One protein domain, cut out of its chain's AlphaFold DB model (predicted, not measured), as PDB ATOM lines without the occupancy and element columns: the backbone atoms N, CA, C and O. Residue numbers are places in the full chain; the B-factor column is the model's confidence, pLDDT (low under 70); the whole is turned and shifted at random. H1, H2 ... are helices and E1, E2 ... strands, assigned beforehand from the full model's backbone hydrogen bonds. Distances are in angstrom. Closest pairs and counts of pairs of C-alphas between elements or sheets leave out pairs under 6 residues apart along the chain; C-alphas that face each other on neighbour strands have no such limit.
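What this domain is: This is residues 48 to 147 of the 150 residues of an uncharacterized protein of Rhizobium bangladeshense (UniProt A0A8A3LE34). Two helices side by side, H1 and H3, form a middle layer between a three-stranded sheet, E2, E5 and E4, and a small two-stranded ribbon, E1 and E3; H3 covers the larger sheet, while H1 only grazes it. The hairpin of E6 and E7 sits at one end, where its strand E7 packs on the short helix H2. The 100 printed residues include three named helices and seven named strands, in the order E1 H1 E2 H2 E3 H3 E4 E5 E6 E7, of the mixed class. The larger sheet, in the order E2, E5, E4, is mixed; both two-stranded sheets are antiparallel. The whole is compact, with a radius of gyration of the C-alphas of 12.8 A and spans of 33 by 28 by 20 A.

How they stand to each other: In the largest sheet, E5 (residues 125 to 130) is the inner strand, parallel to E2 (77 to 81), with N 79 and O 126 2.8 A apart, within hydrogen-bond range. E5 forms an antiparallel hairpin with E4 (116 to 122), where N 117 and O 129 are 2.8 A apart. H3 (101 to 111) is on this sheet at a height of 9.4 A, over E5 and only just over E2, with 3 C-alphas falling on E2. H1 (61 to 71) touches H3 at a shallow tilt of 14 degrees, opposite ways; their closest C-alphas are those of Gly 69 and Pro 101, 4.9 A apart. E1 (48 to 51) is antiparallel to E3 (94 to 98), with N 51 and O 94 2.9 A apart. The closest C-alphas of E3 and H3, Gly 98 and Met 104, are 4.7 A apart. E1 and E3 are apart from E2, E4 and E5. H2 (83 to 87), on the same face of the larger sheet as H3, touches H1, the closest C-alphas being Glu 63 and Arg 86, 5.7 A apart. E6 (137 to 140) and E7 (143 to 146) form a hairpin, with N 138 and O 145 2.9 A apart. In H1 and H3 every O i to N i+4 pair is within hydrogen-bond range; in H2 it is 0 of 1, against 2 of 2 O i to N i+3 pairs.

Where its parts are: E1 begins at C-alpha 48, (-21.406, -22.864, 31.771), and E7 ends at C-alpha 146, (-22.907, -1.429, 25.956). From first to last C-alpha, E4 measures 18.6 A, E5 17.2 A, H1 15.6 A and H3 15.5 A.

The domain as a whole: The C-alphas farthest apart, those of Asp 55 and Glu 123, are 38.6 A apart. The printed part has no cut and no long link. Mean pLDDT of the printed part is 84.4; residues 93 to 95 are under 70.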
ATOM      1  N   TYR A  48     -22.072 -23.725  32.739       71.00
ATOM      2  CA  TYR A  48     -21.406 -22.864  31.771       71.00
ATOM      3  C   TYR A  48     -22.432 -22.448  30.730       71.00
ATOM      4  O   TYR A  48     -23.010 -23.299  30.051       71.00
ATOM      5  N   LEU A  49     -22.650 -21.142  30.593       76.19
ATOM      6  CA  LEU A  49     -23.507 -20.590  29.555       76.19
ATOM      7  C   LEU A  49     -22.644 -19.841  28.541       76.19
ATOM      8  O   LEU A  49     -22.000 -18.843  28.867       76.19
ATOM      9  N   SER A  50     -22.630 -20.348  27.309       75.81
ATOM     10  CA  SER A  50     -21.997 -19.685  26.166       75.81
ATOM     11  C   SER A  50     -23.035 -18.856  25.424       75.81
ATOM     12  O   SER A  50     -24.029 -19.398  24.939       75.81
ATOM     13  N   ILE A  51     -22.808 -17.548  25.335       78.62
ATOM     14  CA  ILE A  51     -23.721 -16.605  24.692       78.62
ATOM     15  C   ILE A  51     -23.039 -16.089  23.430       78.62
ATOM     16  O   ILE A  51     -22.077 -15.320  23.484       78.62
ATOM     17  N   PHE A  52     -23.529 -16.561  22.286       75.38
ATOM     18  CA  PHE A  52     -22.962 -16.252  20.980       75.38
ATOM     19  C   PHE A  52     -23.346 -14.849  20.511       75.38
ATOM     20  O   PHE A  52     -24.434 -14.346  20.799       75.38
ATOM     21  N   THR A  53     -22.435 -14.230  19.768       80.50
ATOM     22  CA  THR A  53     -22.673 -12.958  19.096       80.50
ATOM     23  C   THR A  53     -23.491 -13.164  17.819       80.50
ATOM     24  O   THR A  53     -23.450 -14.221  17.192       80.50
ATOM     25  N   ASN A  54     -24.251 -12.142  17.432       78.44
ATOM     26  CA  ASN A  54     -24.905 -12.060  16.131       78.44
ATOM     27  C   ASN A  54     -23.896 -11.697  15.019       78.44
ATOM     28  O   ASN A  54     -22.724 -11.432  15.292       78.44
ATOM     29  N   ASP A  55     -24.367 -11.601  13.770       73.56
ATOM     30  CA  ASP A  55     -23.549 -11.237  12.595       73.56
ATOM     31  C   ASP A  55     -22.848  -9.868  12.714       73.56
ATOM     32  O   ASP A  55     -21.939  -9.557  11.947       73.56
ATOM     33  N   GLN A  56     -23.263  -9.037  13.675       71.62
ATOM     34  CA  GLN A  56     -22.685  -7.724  13.960       71.62
ATOM     35  C   GLN A  56     -21.705  -7.737  15.145       71.62
ATOM     36  O   GLN A  56     -21.193  -6.681  15.512       71.62
ATOM     37  N   GLY A  57     -21.431  -8.899  15.748       73.00
ATOM     38  CA  GLY A  57     -20.512  -9.034  16.881       73.00
ATOM     39  C   GLY A  57     -21.124  -8.708  18.248       73.00
ATOM     40  O   GLY A  57     -20.387  -8.600  19.222       73.00
ATOM     41  N   TYR A  58     -22.451  -8.582  18.348       78.12
ATOM     42  CA  TYR A  58     -23.148  -8.278  19.599       78.12
ATOM     43  C   TYR A  58     -23.901  -9.486  20.155       78.12
ATOM     44  O   TYR A  58     -24.581 -10.196  19.418       78.12
ATOM     45  N   ALA A  59     -23.847  -9.683  21.469       84.19
ATOM     46  CA  ALA A  59     -24.613 -10.695  22.193       84.19
ATOM     47  C   ALA A  59     -25.719 -10.051  23.048       84.19
ATOM     48  O   ALA A  59     -25.593  -8.896  23.458       84.19
ATOM     49  N   GLN A  60     -26.782 -10.806  23.361       87.06
ATOM     50  CA  GLN A  60     -27.844 -10.422  24.313       87.06
ATOM     51  C   GLN A  60     -27.782 -11.294  25.577       87.06
ATOM     52  O   GLN A  60     -28.566 -12.231  25.767       87.06
ATOM     53  N   PRO A  61     -26.808 -11.020  26.452       84.69
ATOM     54  CA  PRO A  61     -26.463 -11.897  27.558       84.69
ATOM     55  C   PRO A  61     -27.530 -11.915  28.651       84.69
ATOM     56  O   PRO A  61     -27.872 -12.981  29.153       84.69
ATOM     57  N   LEU A  62     -28.102 -10.755  28.982       87.94
ATOM     58  CA  LEU A  62     -29.052 -10.620  30.088       87.94
ATOM     59  C   LEU A  62     -30.322 -11.437  29.832       87.94
ATOM     60  O   LEU A  62     -30.747 -12.215  30.681       87.94
ATOM     61  N   GLU A  63     -30.893 -11.325  28.636       86.50
ATOM     62  CA  GLU A  63     -32.058 -12.112  28.243       86.50
ATOM     63  C   GLU A  63     -31.769 -13.619  28.217       86.50
ATOM     64  O   GLU A  63     -32.579 -14.411  28.702       86.50
ATOM     65  N   THR A  64     -30.597 -14.018  27.723       85.12
ATOM     66  CA  THR A  64     -30.206 -15.433  27.674       85.12
ATOM     67  C   THR A  64     -30.075 -16.024  29.082       85.12
ATOM     68  O   THR A  64     -30.627 -17.090  29.351       85.12
ATOM     69  N   ILE A  65     -29.428 -15.310  30.010       85.00
ATOM     70  CA  ILE A  65     -29.280 -15.745  31.408       85.00
ATOM     71  C   ILE A  65     -30.646 -15.831  32.110       85.00
ATOM     72  O   ILE A  65     -30.896 -16.779  32.852       85.00
ATOM     73  N   LEU A  66     -31.560 -14.885  31.864       86.19
ATOM     74  CA  LEU A  66     -32.914 -14.936  32.437       86.19
ATOM     75  C   LEU A  66     -33.711 -16.144  31.953       86.19
ATOM     76  O   LEU A  66     -34.430 -16.758  32.741       86.19
ATOM     77  N   ASN A  67     -33.590 -16.484  30.671       84.75
ATOM     78  CA  ASN A  67     -34.266 -17.648  30.108       84.75
ATOM     79  C   ASN A  67     -33.744 -18.951  30.734       84.75
ATOM     80  O   ASN A  67     -34.535 -19.853  31.006       84.75
ATOM     81  N   GLU A  68     -32.446 -19.030  31.034       79.44
ATOM     82  CA  GLU A  68     -31.876 -20.146  31.799       79.44
ATOM     83  C   GLU A  68     -32.347 -20.158  33.262       79.44
ATOM     84  O   GLU A  68     -32.714 -21.210  33.782       79.44
ATOM     85  N   GLY A  69     -32.463 -18.990  33.905       77.62
ATOM     86  CA  GLY A  69     -33.073 -18.852  35.234       77.62
ATOM     87  C   GLY A  69     -34.502 -19.388  35.303       77.62
ATOM     88  O   GLY A  69     -34.846 -20.144  36.213       77.62
ATOM     89  N   ALA A  70     -35.318 -19.064  34.298       75.88
ATOM     90  CA  ALA A  70     -36.688 -19.553  34.198       75.88
ATOM     91  C   ALA A  70     -36.758 -21.080  34.007       75.88
ATOM     92  O   ALA A  70     -37.636 -21.726  34.579       75.88
ATOM     93  N   ARG A  71     -35.825 -21.670  33.245       75.50
ATOM     94  CA  ARG A  71     -35.736 -23.128  33.035       75.50
ATOM     95  C   ARG A  71     -35.345 -23.885  34.298       75.50
ATOM     96  O   ARG A  71     -35.842 -24.983  34.522       75.50
ATOM     97  N   GLN A  72     -34.470 -23.304  35.114       75.75
ATOM     98  CA  GLN A  72     -33.968 -23.932  36.338       75.75
ATOM     99  C   GLN A  72     -34.819 -23.615  37.581       75.75
ATOM    100  O   GLN A  72     -34.446 -23.997  38.686       75.75
ATOM    101  N   HIS A  73     -35.973 -22.952  37.411       75.56
ATOM    102  CA  HIS A  73     -36.866 -22.535  38.500       75.56
ATOM    103  C   HIS A  73     -36.154 -21.727  39.594       75.56
ATOM    104  O   HIS A  73     -36.402 -21.915  40.791       75.56
ATOM    105  N   ASP A  74     -35.265 -20.823  39.181       79.50
ATOM    106  CA  ASP A  74     -34.563 -19.953  40.116       79.50
ATOM    107  C   ASP A  74     -35.560 -19.053  40.872       79.50
ATOM    108  O   ASP A  74     -36.564 -18.596  40.320       79.50
ATOM    109  N   LYS A  75     -35.306 -18.831  42.163       82.75
ATOM    110  CA  LYS A  75     -36.220 -18.098  43.061       82.75
ATOM    111  C   LYS A  75     -35.972 -16.593  43.065       82.75
ATOM    112  O   LYS A  75     -36.766 -15.847  43.635       82.75
ATOM    113  N   VAL A  76     -34.869 -16.153  42.471       87.81
ATOM    114  CA  VAL A  76     -34.480 -14.747  42.432       87.81
ATOM    115  C   VAL A  76     -35.130 -14.051  41.242       87.81
ATOM    116  O   VAL A  76     -35.159 -14.565  40.125       87.81
ATOM    117  N   SER A  77     -35.613 -12.837  41.478       89.44
ATOM    118  CA  SER A  77     -36.212 -11.979  40.461       89.44
ATOM    119  C   SER A  77     -35.296 -10.810  40.099       89.44
ATOM    120  O   SER A  77     -34.673 -10.187  40.963       89.44
ATOM    121  N   PHE A  78     -35.236 -10.488  38.807       91.38
ATOM    122  CA  PHE A  78     -34.504  -9.337  38.284       91.38
ATOM    123  C   PHE A  78     -35.479  -8.378  37.605       91.38
ATOM    124  O   PHE A  78     -36.195  -8.758  36.678       91.38
ATOM    125  N   SER A  79     -35.492  -7.130  38.064       92.75
ATOM    126  CA  SER A  79     -36.268  -6.037  37.478       92.75
ATOM    127  C   SER A  79     -35.346  -5.083  36.721       92.75
ATOM    128  O   SER A  79     -34.287  -4.705  37.226       92.75
ATOM    129  N   PHE A  80     -35.741  -4.692  35.512       92.69
ATOM    130  CA  PHE A  80     -34.943  -3.850  34.623       92.69
ATOM    131  C   PHE A  80     -35.607  -2.486  34.485       92.69
ATOM    132  O   PHE A  80     -36.799  -2.397  34.218       92.69
ATOM    133  N   VAL A  81     -34.853  -1.405  34.683       91.56
ATOM    134  CA  VAL A  81     -35.379  -0.042  34.543       91.56
ATOM    135  C   VAL A  81     -34.505   0.754  33.571       91.56
ATOM    136  O   VAL A  81     -33.387   1.134  33.938       91.56
ATOM    137  N   PRO A  82     -34.996   1.052  32.352       90.25
ATOM    138  CA  PRO A  82     -36.287   0.631  31.769       90.25
ATOM    139  C   PRO A  82     -36.322  -0.866  31.394       90.25
ATOM    140  O   PRO A  82     -35.268  -1.471  31.225       90.25
ATOM    141  N   ASP A  83     -37.511  -1.453  31.193       88.56
ATOM    142  CA  ASP A  83     -37.666  -2.893  30.880       88.56
ATOM    143  C   ASP A  83     -36.883  -3.328  29.630       88.56
ATOM    144  O   ASP A  83     -36.311  -4.416  29.584       88.56
ATOM    145  N   ALA A  84     -36.787  -2.444  28.632       87.81
ATOM    146  CA  ALA A  84     -36.026  -2.674  27.403       87.81
ATOM    147  C   ALA A  84     -34.520  -2.917  27.646       87.81
ATOM    148  O   ALA A  84     -33.844  -3.496  26.797       87.81
ATOM    149  N   LEU A  85     -33.993  -2.552  28.821       89.31
ATOM    150  CA  LEU A  85     -32.620  -2.847  29.239       89.31
ATOM    151  C   LEU A  85     -32.346  -4.357  29.331       89.31
ATOM    152  O   LEU A  85     -31.203  -4.780  29.186       89.31
ATOM    153  N   ARG A  86     -33.385  -5.181  29.519       89.12
ATOM    154  CA  ARG A  86     -33.277  -6.646  29.512       89.12
ATOM    155  C   ARG A  86     -32.682  -7.188  28.208       89.12
ATOM    156  O   ARG A  86     -31.975  -8.189  28.228       89.12
ATOM    157  N   ALA A  87     -32.959  -6.520  27.091       87.94
ATOM    158  CA  ALA A  87     -32.501  -6.899  25.757       87.94
ATOM    159  C   ALA A  87     -31.212  -6.163  25.344       87.94
ATOM    160  O   ALA A  87     -30.917  -6.059  24.152       87.94
ATOM    161  N   ALA A  88     -30.460  -5.614  26.309       87.56
ATOM    162  CA  ALA A  88     -29.244  -4.867  26.026       87.56
ATOM    163  C   ALA A  88     -28.206  -5.728  25.294       87.56
ATOM    164  O   ALA A  88     -27.912  -6.862  25.687       87.56
ATOM    165  N   TYR A  89     -27.635  -5.143  24.246       86.69
ATOM    166  CA  TYR A  89     -26.552  -5.718  23.477       86.69
ATOM    167  C   TYR A  89     -25.217  -5.395  24.132       86.69
ATOM    168  O   TYR A  89     -24.940  -4.245  24.481       86.69
ATOM    169  N   VAL A  90     -24.374  -6.411  24.263       84.50
ATOM    170  CA  VAL A  90     -22.999  -6.273  24.732       84.50
ATOM    171  C   VAL A  90     -22.061  -6.760  23.636       84.50
ATOM    172  O   VAL A  90     -22.337  -7.743  22.951       84.50
ATOM    173  N   CYS A  91     -20.987  -6.012  23.430       72.75
ATOM    174  CA  CYS A  91     -20.064  -6.102  22.304       72.75
ATOM    175  C   CYS A  91     -19.052  -7.268  22.435       72.75
ATOM    176  O   CYS A  91     -17.907  -7.158  22.031       72.75
ATOM    177  N   GLU A  92     -19.429  -8.411  23.003       71.25
ATOM    178  CA  GLU A  92     -18.509  -9.550  23.104       71.25
ATOM    179  C   GLU A  92     -19.226 -10.892  23.211       71.25
ATOM    180  O   GLU A  92     -20.393 -10.978  23.602       71.25
ATOM    181  N   PHE A  93     -18.497 -11.957  22.870       63.47
ATOM    182  CA  PHE A  93     -18.870 -13.305  23.274       63.47
ATOM    183  C   PHE A  93     -18.801 -13.383  24.798       63.47
ATOM    184  O   PHE A  93     -17.749 -13.158  25.393       63.47
ATOM    185  N   ALA A  94     -19.919 -13.726  25.429       69.81
ATOM    186  CA  ALA A  94     -19.984 -13.844  26.873       69.81
ATOM    187  C   ALA A  94     -19.971 -15.319  27.275       69.81
ATOM    188  O   ALA A  94     -20.941 -16.046  27.047       69.81
ATOM    189  N   GLN A  95     -18.886 -15.742  27.926       69.56
ATOM    190  CA  GLN A  95     -18.879 -16.954  28.738       69.56
ATOM    191  C   GLN A  95     -19.211 -16.573  30.180       69.56
ATOM    192  O   GLN A  95     -18.499 -15.789  30.822       69.56
ATOM    193  N   VAL A  96     -20.331 -17.098  30.669       76.81
ATOM    194  CA  VAL A  96     -20.830 -16.814  32.014       76.81
ATOM    195  C   VAL A  96     -20.843 -18.102  32.815       76.81
ATOM    196  O   VAL A  96     -21.346 -19.129  32.364       76.81
ATOM    197  N   GLU A  97     -20.256 -18.027  34.002       75.62
ATOM    198  CA  GLU A  97     -20.070 -19.156  34.904       75.62
ATOM    199  C   GLU A  97     -20.735 -18.828  36.235       75.62
ATOM    200  O   GLU A  97     -20.636 -17.704  36.739       75.62
ATOM    201  N   GLY A  98     -21.435 -19.807  36.797       73.75
ATOM    202  CA  GLY A  98     -22.103 -19.669  38.082       73.75
ATOM    203  C   GLY A  98     -22.709 -20.988  38.535       73.75
ATOM    204  O   GLY A  98     -23.037 -21.850  37.719       73.75
ATOM    205  N   SER A  99     -22.867 -21.152  39.849       76.69
ATOM    206  CA  SER A  99     -23.578 -22.321  40.387       76.69
ATOM    207  C   SER A  99     -25.094 -22.212  40.192       76.69
ATOM    208  O   SER A  99     -25.783 -23.226  40.163       76.69
ATOM    209  N   THR A 100     -25.614 -20.993  40.002       82.88
ATOM    210  CA  THR A 100     -27.019 -20.724  39.666       82.88
ATOM    211  C   THR A 100     -27.138 -19.631  38.596       82.88
ATOM    212  O   THR A 100     -26.243 -18.782  38.491       82.88
ATOM    213  N   PRO A 101     -28.247 -19.576  37.838       83.56
ATOM    214  CA  PRO A 101     -28.497 -18.513  36.861       83.56
ATOM    215  C   PRO A 101     -28.492 -17.111  37.483       83.56
ATOM    216  O   PRO A 101     -28.007 -16.156  36.877       83.56
ATOM    217  N   SER A 102     -28.940 -16.971  38.730       87.12
ATOM    218  CA  SER A 102     -28.815 -15.711  39.469       87.12
ATOM    219  C   SER A 102     -27.376 -15.307  39.720       87.12
ATOM    220  O   SER A 102     -27.024 -14.147  39.518       87.12
ATOM    221  N   GLN A 103     -26.518 -16.245  40.126       86.75
ATOM    222  CA  GLN A 103     -25.095 -15.953  40.271       86.75
ATOM    223  C   GLN A 103     -24.459 -15.595  38.931       86.75
ATOM    224  O   GLN A 103     -23.646 -14.675  38.889       86.75
ATOM    225  N   MET A 104     -24.864 -16.256  37.842       87.38
ATOM    226  CA  MET A 104     -24.437 -15.880  36.495       87.38
ATOM    227  C   MET A 104     -24.832 -14.443  36.171       87.38
ATOM    228  O   MET A 104     -23.987 -13.679  35.721       87.38
ATOM    229  N   MET A 105     -26.078 -14.049  36.445       88.94
ATOM    230  CA  MET A 105     -26.557 -12.684  36.208       88.94
ATOM    231  C   MET A 105     -25.765 -11.658  37.026       88.94
ATOM    232  O   MET A 105     -25.300 -10.659  36.482       88.94
ATOM    233  N   LEU A 106     -25.577 -11.908  38.324       89.56
ATOM    234  CA  LEU A 106     -24.842 -11.006  39.216       89.56
ATOM    235  C   LEU A 106     -23.369 -10.882  38.807       89.56
ATOM    236  O   LEU A 106     -22.855  -9.770  38.679       89.56
ATOM    237  N   SER A 107     -22.714 -12.017  38.547       87.12
ATOM    238  CA  SER A 107     -21.344 -12.090  38.030       87.12
ATOM    239  C   SER A 107     -21.220 -11.333  36.713       87.12
ATOM    240  O   SER A 107     -20.339 -10.488  36.563       87.12
ATOM    241  N   TYR A 108     -22.157 -11.551  35.790       87.31
ATOM    242  CA  TYR A 108     -22.182 -10.874  34.505       87.31
ATOM    243  C   TYR A 108     -22.306  -9.358  34.659       87.31
ATOM    244  O   TYR A 108     -21.444  -8.630  34.183       87.31
ATOM    245  N   ILE A 109     -23.321  -8.871  35.376       88.94
ATOM    246  CA  ILE A 109     -23.539  -7.434  35.585       88.94
ATOM    247  C   ILE A 109     -22.326  -6.778  36.260       88.94
ATOM    248  O   ILE A 109     -21.931  -5.681  35.866       88.94
ATOM    249  N   SER A 110     -21.686  -7.461  37.214       86.56
ATOM    250  CA  SER A 110     -20.490  -6.945  37.890       86.56
ATOM    251  C   SER A 110     -19.275  -6.740  36.977       86.56
ATOM    252  O   SER A 110     -18.420  -5.922  37.309       86.56
ATOM    253  N   LYS A 111     -19.204  -7.425  35.823       85.69
ATOM    254  CA  LYS A 111     -18.147  -7.215  34.816       85.69
ATOM    255  C   LYS A 111     -18.339  -5.922  34.024       85.69
ATOM    256  O   LYS A 111     -17.368  -5.387  33.501       85.69
ATOM    257  N   TYR A 112     -19.561  -5.387  33.984       87.06
ATOM    258  CA  TYR A 112     -19.908  -4.173  33.240       87.06
ATOM    259  C   TYR A 112     -20.451  -3.074  34.162       87.06
ATOM    260  O   TYR A 112     -21.545  -2.547  33.919       87.06
ATOM    261  N   PRO A 113     -19.695  -2.669  35.202       88.81
ATOM    262  CA  PRO A 113     -20.132  -1.621  36.119       88.81
ATOM    263  C   PRO A 113     -20.243  -0.271  35.408       88.81
ATOM    264  O   PRO A 113     -20.942   0.625  35.877       88.81
ATOM    265  N   SER A 114     -19.568  -0.102  34.268       88.62
ATOM    266  CA  SER A 114     -19.707   1.089  33.447       88.62
ATOM    267  C   SER A 114     -21.026   1.114  32.676       88.62
ATOM    268  O   SER A 114     -21.548   2.194  32.455       88.62
ATOM    269  N   CYS A 115     -21.643  -0.016  32.341       88.88
ATOM    270  CA  CYS A 115     -22.908  -0.030  31.601       88.88
ATOM    271  C   CYS A 115     -24.134  -0.154  32.511       88.88
ATOM    272  O   CYS A 115     -25.154   0.510  32.290       88.88
ATOM    273  N   PHE A 116     -24.032  -0.963  33.564       91.75
ATOM    274  CA  PHE A 116     -25.159  -1.318  34.417       91.75
ATOM    275  C   PHE A 116     -24.867  -1.003  35.881       91.75
ATOM    276  O   PHE A 116     -23.770  -1.214  36.387       91.75
ATOM    277  N   ASN A 117     -25.894  -0.527  36.572       92.38
ATOM    278  CA  ASN A 117     -25.951  -0.479  38.021       92.38
ATOM    279  C   ASN A 117     -26.881  -1.582  38.514       92.38
ATOM    280  O   ASN A 117     -27.872  -1.908  37.856       92.38
ATOM    281  N   ILE A 118     -26.594  -2.096  39.704       93.69
ATOM    282  CA  ILE A 118     -27.414  -3.100  40.365       93.69
ATOM    283  C   ILE A 118     -27.585  -2.758  41.841       93.69
ATOM    284  O   ILE A 118     -26.658  -2.285  42.494       93.69
ATOM    285  N   SER A 119     -28.779  -3.010  42.366       93.75
ATOM    286  CA  SER A 119     -29.057  -2.994  43.800       93.75
ATOM    287  C   SER A 119     -29.973  -4.143  44.150       93.75
ATOM    288  O   SER A 119     -30.932  -4.427  43.432       93.75
ATOM    289  N   GLN A 120     -29.709  -4.757  45.292       93.06
ATOM    290  CA  GLN A 120     -30.660  -5.648  45.928       93.06
ATOM    291  C   GLN A 120     -31.820  -4.809  46.483       93.06
ATOM    292  O   GLN A 120     -31.590  -3.770  47.105       93.06
ATOM    293  N   THR A 121     -33.056  -5.208  46.195       91.94
ATOM    294  CA  THR A 121     -34.275  -4.568  46.716       91.94
ATOM    295  C   THR A 121     -34.952  -5.411  47.788       91.94
ATOM    296  O   THR A 121     -35.639  -4.857  48.637       91.94
ATOM    297  N   ASP A 122     -34.753  -6.730  47.743       91.19
ATOM    298  CA  ASP A 122     -35.255  -7.703  48.716       91.19
ATOM    299  C   ASP A 122     -34.296  -8.910  48.776       91.19
ATOM    300  O   ASP A 122     -33.378  -9.015  47.960       91.19
ATOM    301  N   GLU A 123     -34.518  -9.852  49.690       87.12
ATOM    302  CA  GLU A 123     -33.707 -11.063  49.868       87.12
ATOM    303  C   GLU A 123     -33.513 -11.828  48.546       87.12
ATOM    304  O   GLU A 123     -32.403 -12.254  48.237       87.12
ATOM    305  N   ASN A 124     -34.558 -11.891  47.713       89.75
ATOM    306  CA  ASN A 124     -34.556 -12.579  46.417       89.75
ATOM    307  C   ASN A 124     -34.917 -11.655  45.237       89.75
ATOM    308  O   ASN A 124     -35.442 -12.119  44.223       89.75
ATOM    309  N   ALA A 125     -34.686 -10.345  45.347       91.50
ATOM    310  CA  ALA A 125     -35.022  -9.406  44.277       91.50
ATOM    311  C   ALA A 125     -33.912  -8.386  44.030       91.50
ATOM    312  O   ALA A 125     -33.409  -7.749  44.958       91.50
ATOM    313  N   TYR A 126     -33.582  -8.196  42.755       93.94
ATOM    314  CA  TYR A 126     -32.598  -7.228  42.297       93.94
ATOM    315  C   TYR A 126     -33.212  -6.264  41.292       93.94
ATOM    316  O   TYR A 126     -34.051  -6.618  40.458       93.94
ATOM    317  N   LYS A 127     -32.742  -5.024  41.349       94.31
ATOM    318  CA  LYS A 127     -33.058  -3.974  40.392       94.31
ATOM    319  C   LYS A 127     -31.806  -3.612  39.616       94.31
ATOM    320  O   LYS A 127     -30.785  -3.286  40.218       94.31
ATOM    321  N   ILE A 128     -31.911  -3.641  38.296       94.06
ATOM    322  CA  ILE A 128     -30.847  -3.306  37.354       94.06
ATOM    323  C   ILE A 128     -31.284  -2.078  36.558       94.06
ATOM    324  O   ILE A 128     -32.404  -2.015  36.050       94.06
ATOM    325  N   TRP A 129     -30.413  -1.081  36.454       93.81
ATOM    326  CA  TRP A 129     -30.669   0.123  35.663       93.81
ATOM    327  C   TRP A 129     -29.402   0.604  34.968       93.81
ATOM    328  O   TRP A 129     -28.291   0.200  35.307       93.81
ATOM    329  N   ARG A 130     -29.560   1.492  33.986       92.00
ATOM    330  CA  ARG A 130     -28.427   2.080  33.263       92.00
ATOM    331  C   ARG A 130     -27.487   2.834  34.204       92.00
ATOM    332  O   ARG A 130     -27.930   3.653  35.014       92.00
ATOM    333  N   ASN A 131     -26.184   2.661  34.011       89.56
ATOM    334  CA  ASN A 131     -25.206   3.600  34.537       89.56
ATOM    335  C   ASN A 131     -25.076   4.818  33.613       89.56
ATOM    336  O   ASN A 131     -24.626   4.725  32.478       89.56
ATOM    337  N   THR A 132     -25.510   5.981  34.102       85.81
ATOM    338  CA  THR A 132     -25.476   7.251  33.363       85.81
ATOM    339  C   THR A 132     -24.170   8.026  33.533       85.81
ATOM    340  O   THR A 132     -24.027   9.083  32.929       85.81
ATOM    341  N   LYS A 133     -23.234   7.549  34.365       84.69
ATOM    342  CA  LYS A 133     -22.000   8.282  34.689       84.69
ATOM    343  C   LYS A 133     -20.859   8.040  33.700       84.69
ATOM    344  O   LYS A 133     -20.067   8.947  33.490       84.69
ATOM    345  N   SER A 134     -20.752   6.838  33.138       81.94
ATOM    346  CA  SER A 134     -19.666   6.442  32.224       81.94
ATOM    347  C   SER A 134     -19.891   6.916  30.783       81.94
ATOM    348  O   SER A 134     -18.949   7.315  30.116       81.94
ATOM    349  N   GLY A 135     -21.143   6.872  30.310       79.75
ATOM    350  CA  GLY A 135     -21.480   7.027  28.894       79.75
ATOM    351  C   GLY A 135     -21.294   5.759  28.045       79.75
ATOM    352  O   GLY A 135     -21.546   5.815  26.847       79.75
ATOM    353  N   ASP A 136     -20.906   4.624  28.638       85.50
ATOM    354  CA  ASP A 136     -20.619   3.388  27.886       85.50
ATOM    355  C   ASP A 136     -21.880   2.651  27.422       85.50
ATOM    356  O   ASP A 136     -21.837   1.923  26.431       85.50
ATOM    357  N   LEU A 137     -23.009   2.845  28.114       87.69
ATOM    358  CA  LEU A 137     -24.304   2.341  27.669       87.69
ATOM    359  C   LEU A 137     -25.043   3.416  26.869       87.69
ATOM    360  O   LEU A 137     -25.630   4.345  27.436       87.69
ATOM    361  N   GLU A 138     -25.054   3.252  25.552       88.00
ATOM    362  CA  GLU A 138     -25.775   4.123  24.630       88.00
ATOM    363  C   GLU A 138     -27.149   3.549  24.289       88.00
ATOM    364  O   GLU A 138     -27.329   2.342  24.153       88.00
ATOM    365  N   GLU A 139     -28.125   4.431  24.103       88.50
ATOM    366  CA  GLU A 139     -29.427   4.066  23.555       88.50
ATOM    367  C   GLU A 139     -29.471   4.483  22.080       88.50
ATOM    368  O   GLU A 139     -29.338   5.665  21.761       88.50
ATOM    369  N   ARG A 140     -29.634   3.521  21.166       84.00
ATOM    370  CA  ARG A 140     -29.773   3.770  19.723       84.00
ATOM    371  C   ARG A 140     -31.011   3.056  19.208       84.00
ATOM    372  O   ARG A 140     -31.128   1.846  19.351       84.00
ATOM    373  N   ASN A 141     -31.935   3.798  18.596       83.44
ATOM    374  CA  ASN A 141     -33.182   3.252  18.041       83.44
ATOM    375  C   ASN A 141     -33.997   2.406  19.048       83.44
ATOM    376  O   ASN A 141     -34.572   1.386  18.678       83.44
ATOM    377  N   GLY A 142     -34.018   2.802  20.327       81.94
ATOM    378  CA  GLY A 142     -34.713   2.069  21.395       81.94
ATOM    379  C   GLY A 142     -34.004   0.794  21.874       81.94
ATOM    380  O   GLY A 142     -34.560   0.057  22.684       81.94
ATOM    381  N   GLN A 143     -32.787   0.527  21.394       85.38
ATOM    382  CA  GLN A 143     -31.931  -0.555  21.871       85.38
ATOM    383  C   GLN A 143     -30.817   0.004  22.751       85.38
ATOM    384  O   GLN A 143     -30.267   1.068  22.468       85.38
ATOM    385  N   PHE A 144     -30.460  -0.737  23.797       88.94
ATOM    386  CA  PHE A 144     -29.329  -0.408  24.660       88.94
ATOM    387  C   PHE A 144     -28.093  -1.159  24.181       88.94
ATOM    388  O   PHE A 144     -28.125  -2.382  24.073       88.94
ATOM    389  N   LEU A 145     -27.014  -0.435  23.900       88.38
ATOM    390  CA  LEU A 145     -25.740  -0.990  23.465       88.38
ATOM    391  C   LEU A 145     -24.661  -0.597  24.466       88.38
ATOM    392  O   LEU A 145     -24.363   0.584  24.642       88.38
ATOM    393  N   CYS A 146     -24.081  -1.597  25.117       87.00
ATOM    394  CA  CYS A 146     -22.907  -1.429  25.956       87.00
ATOM    395  C   CYS A 146     -21.671  -1.472  25.056       87.00
ATOM    396  O   CYS A 146     -21.438  -2.464  24.354       87.00
ATOM    397  N   ARG A 147     -20.908  -0.378  25.040       77.00
ATOM    398  CA  ARG A 147     -19.634  -0.312  24.328       77.00
ATOM    399  C   ARG A 147     -18.669  -1.349  24.897       77.00
ATOM    400  O   ARG A 147     -18.592  -1.532  26.108       77.00
TER     401      ARG A 147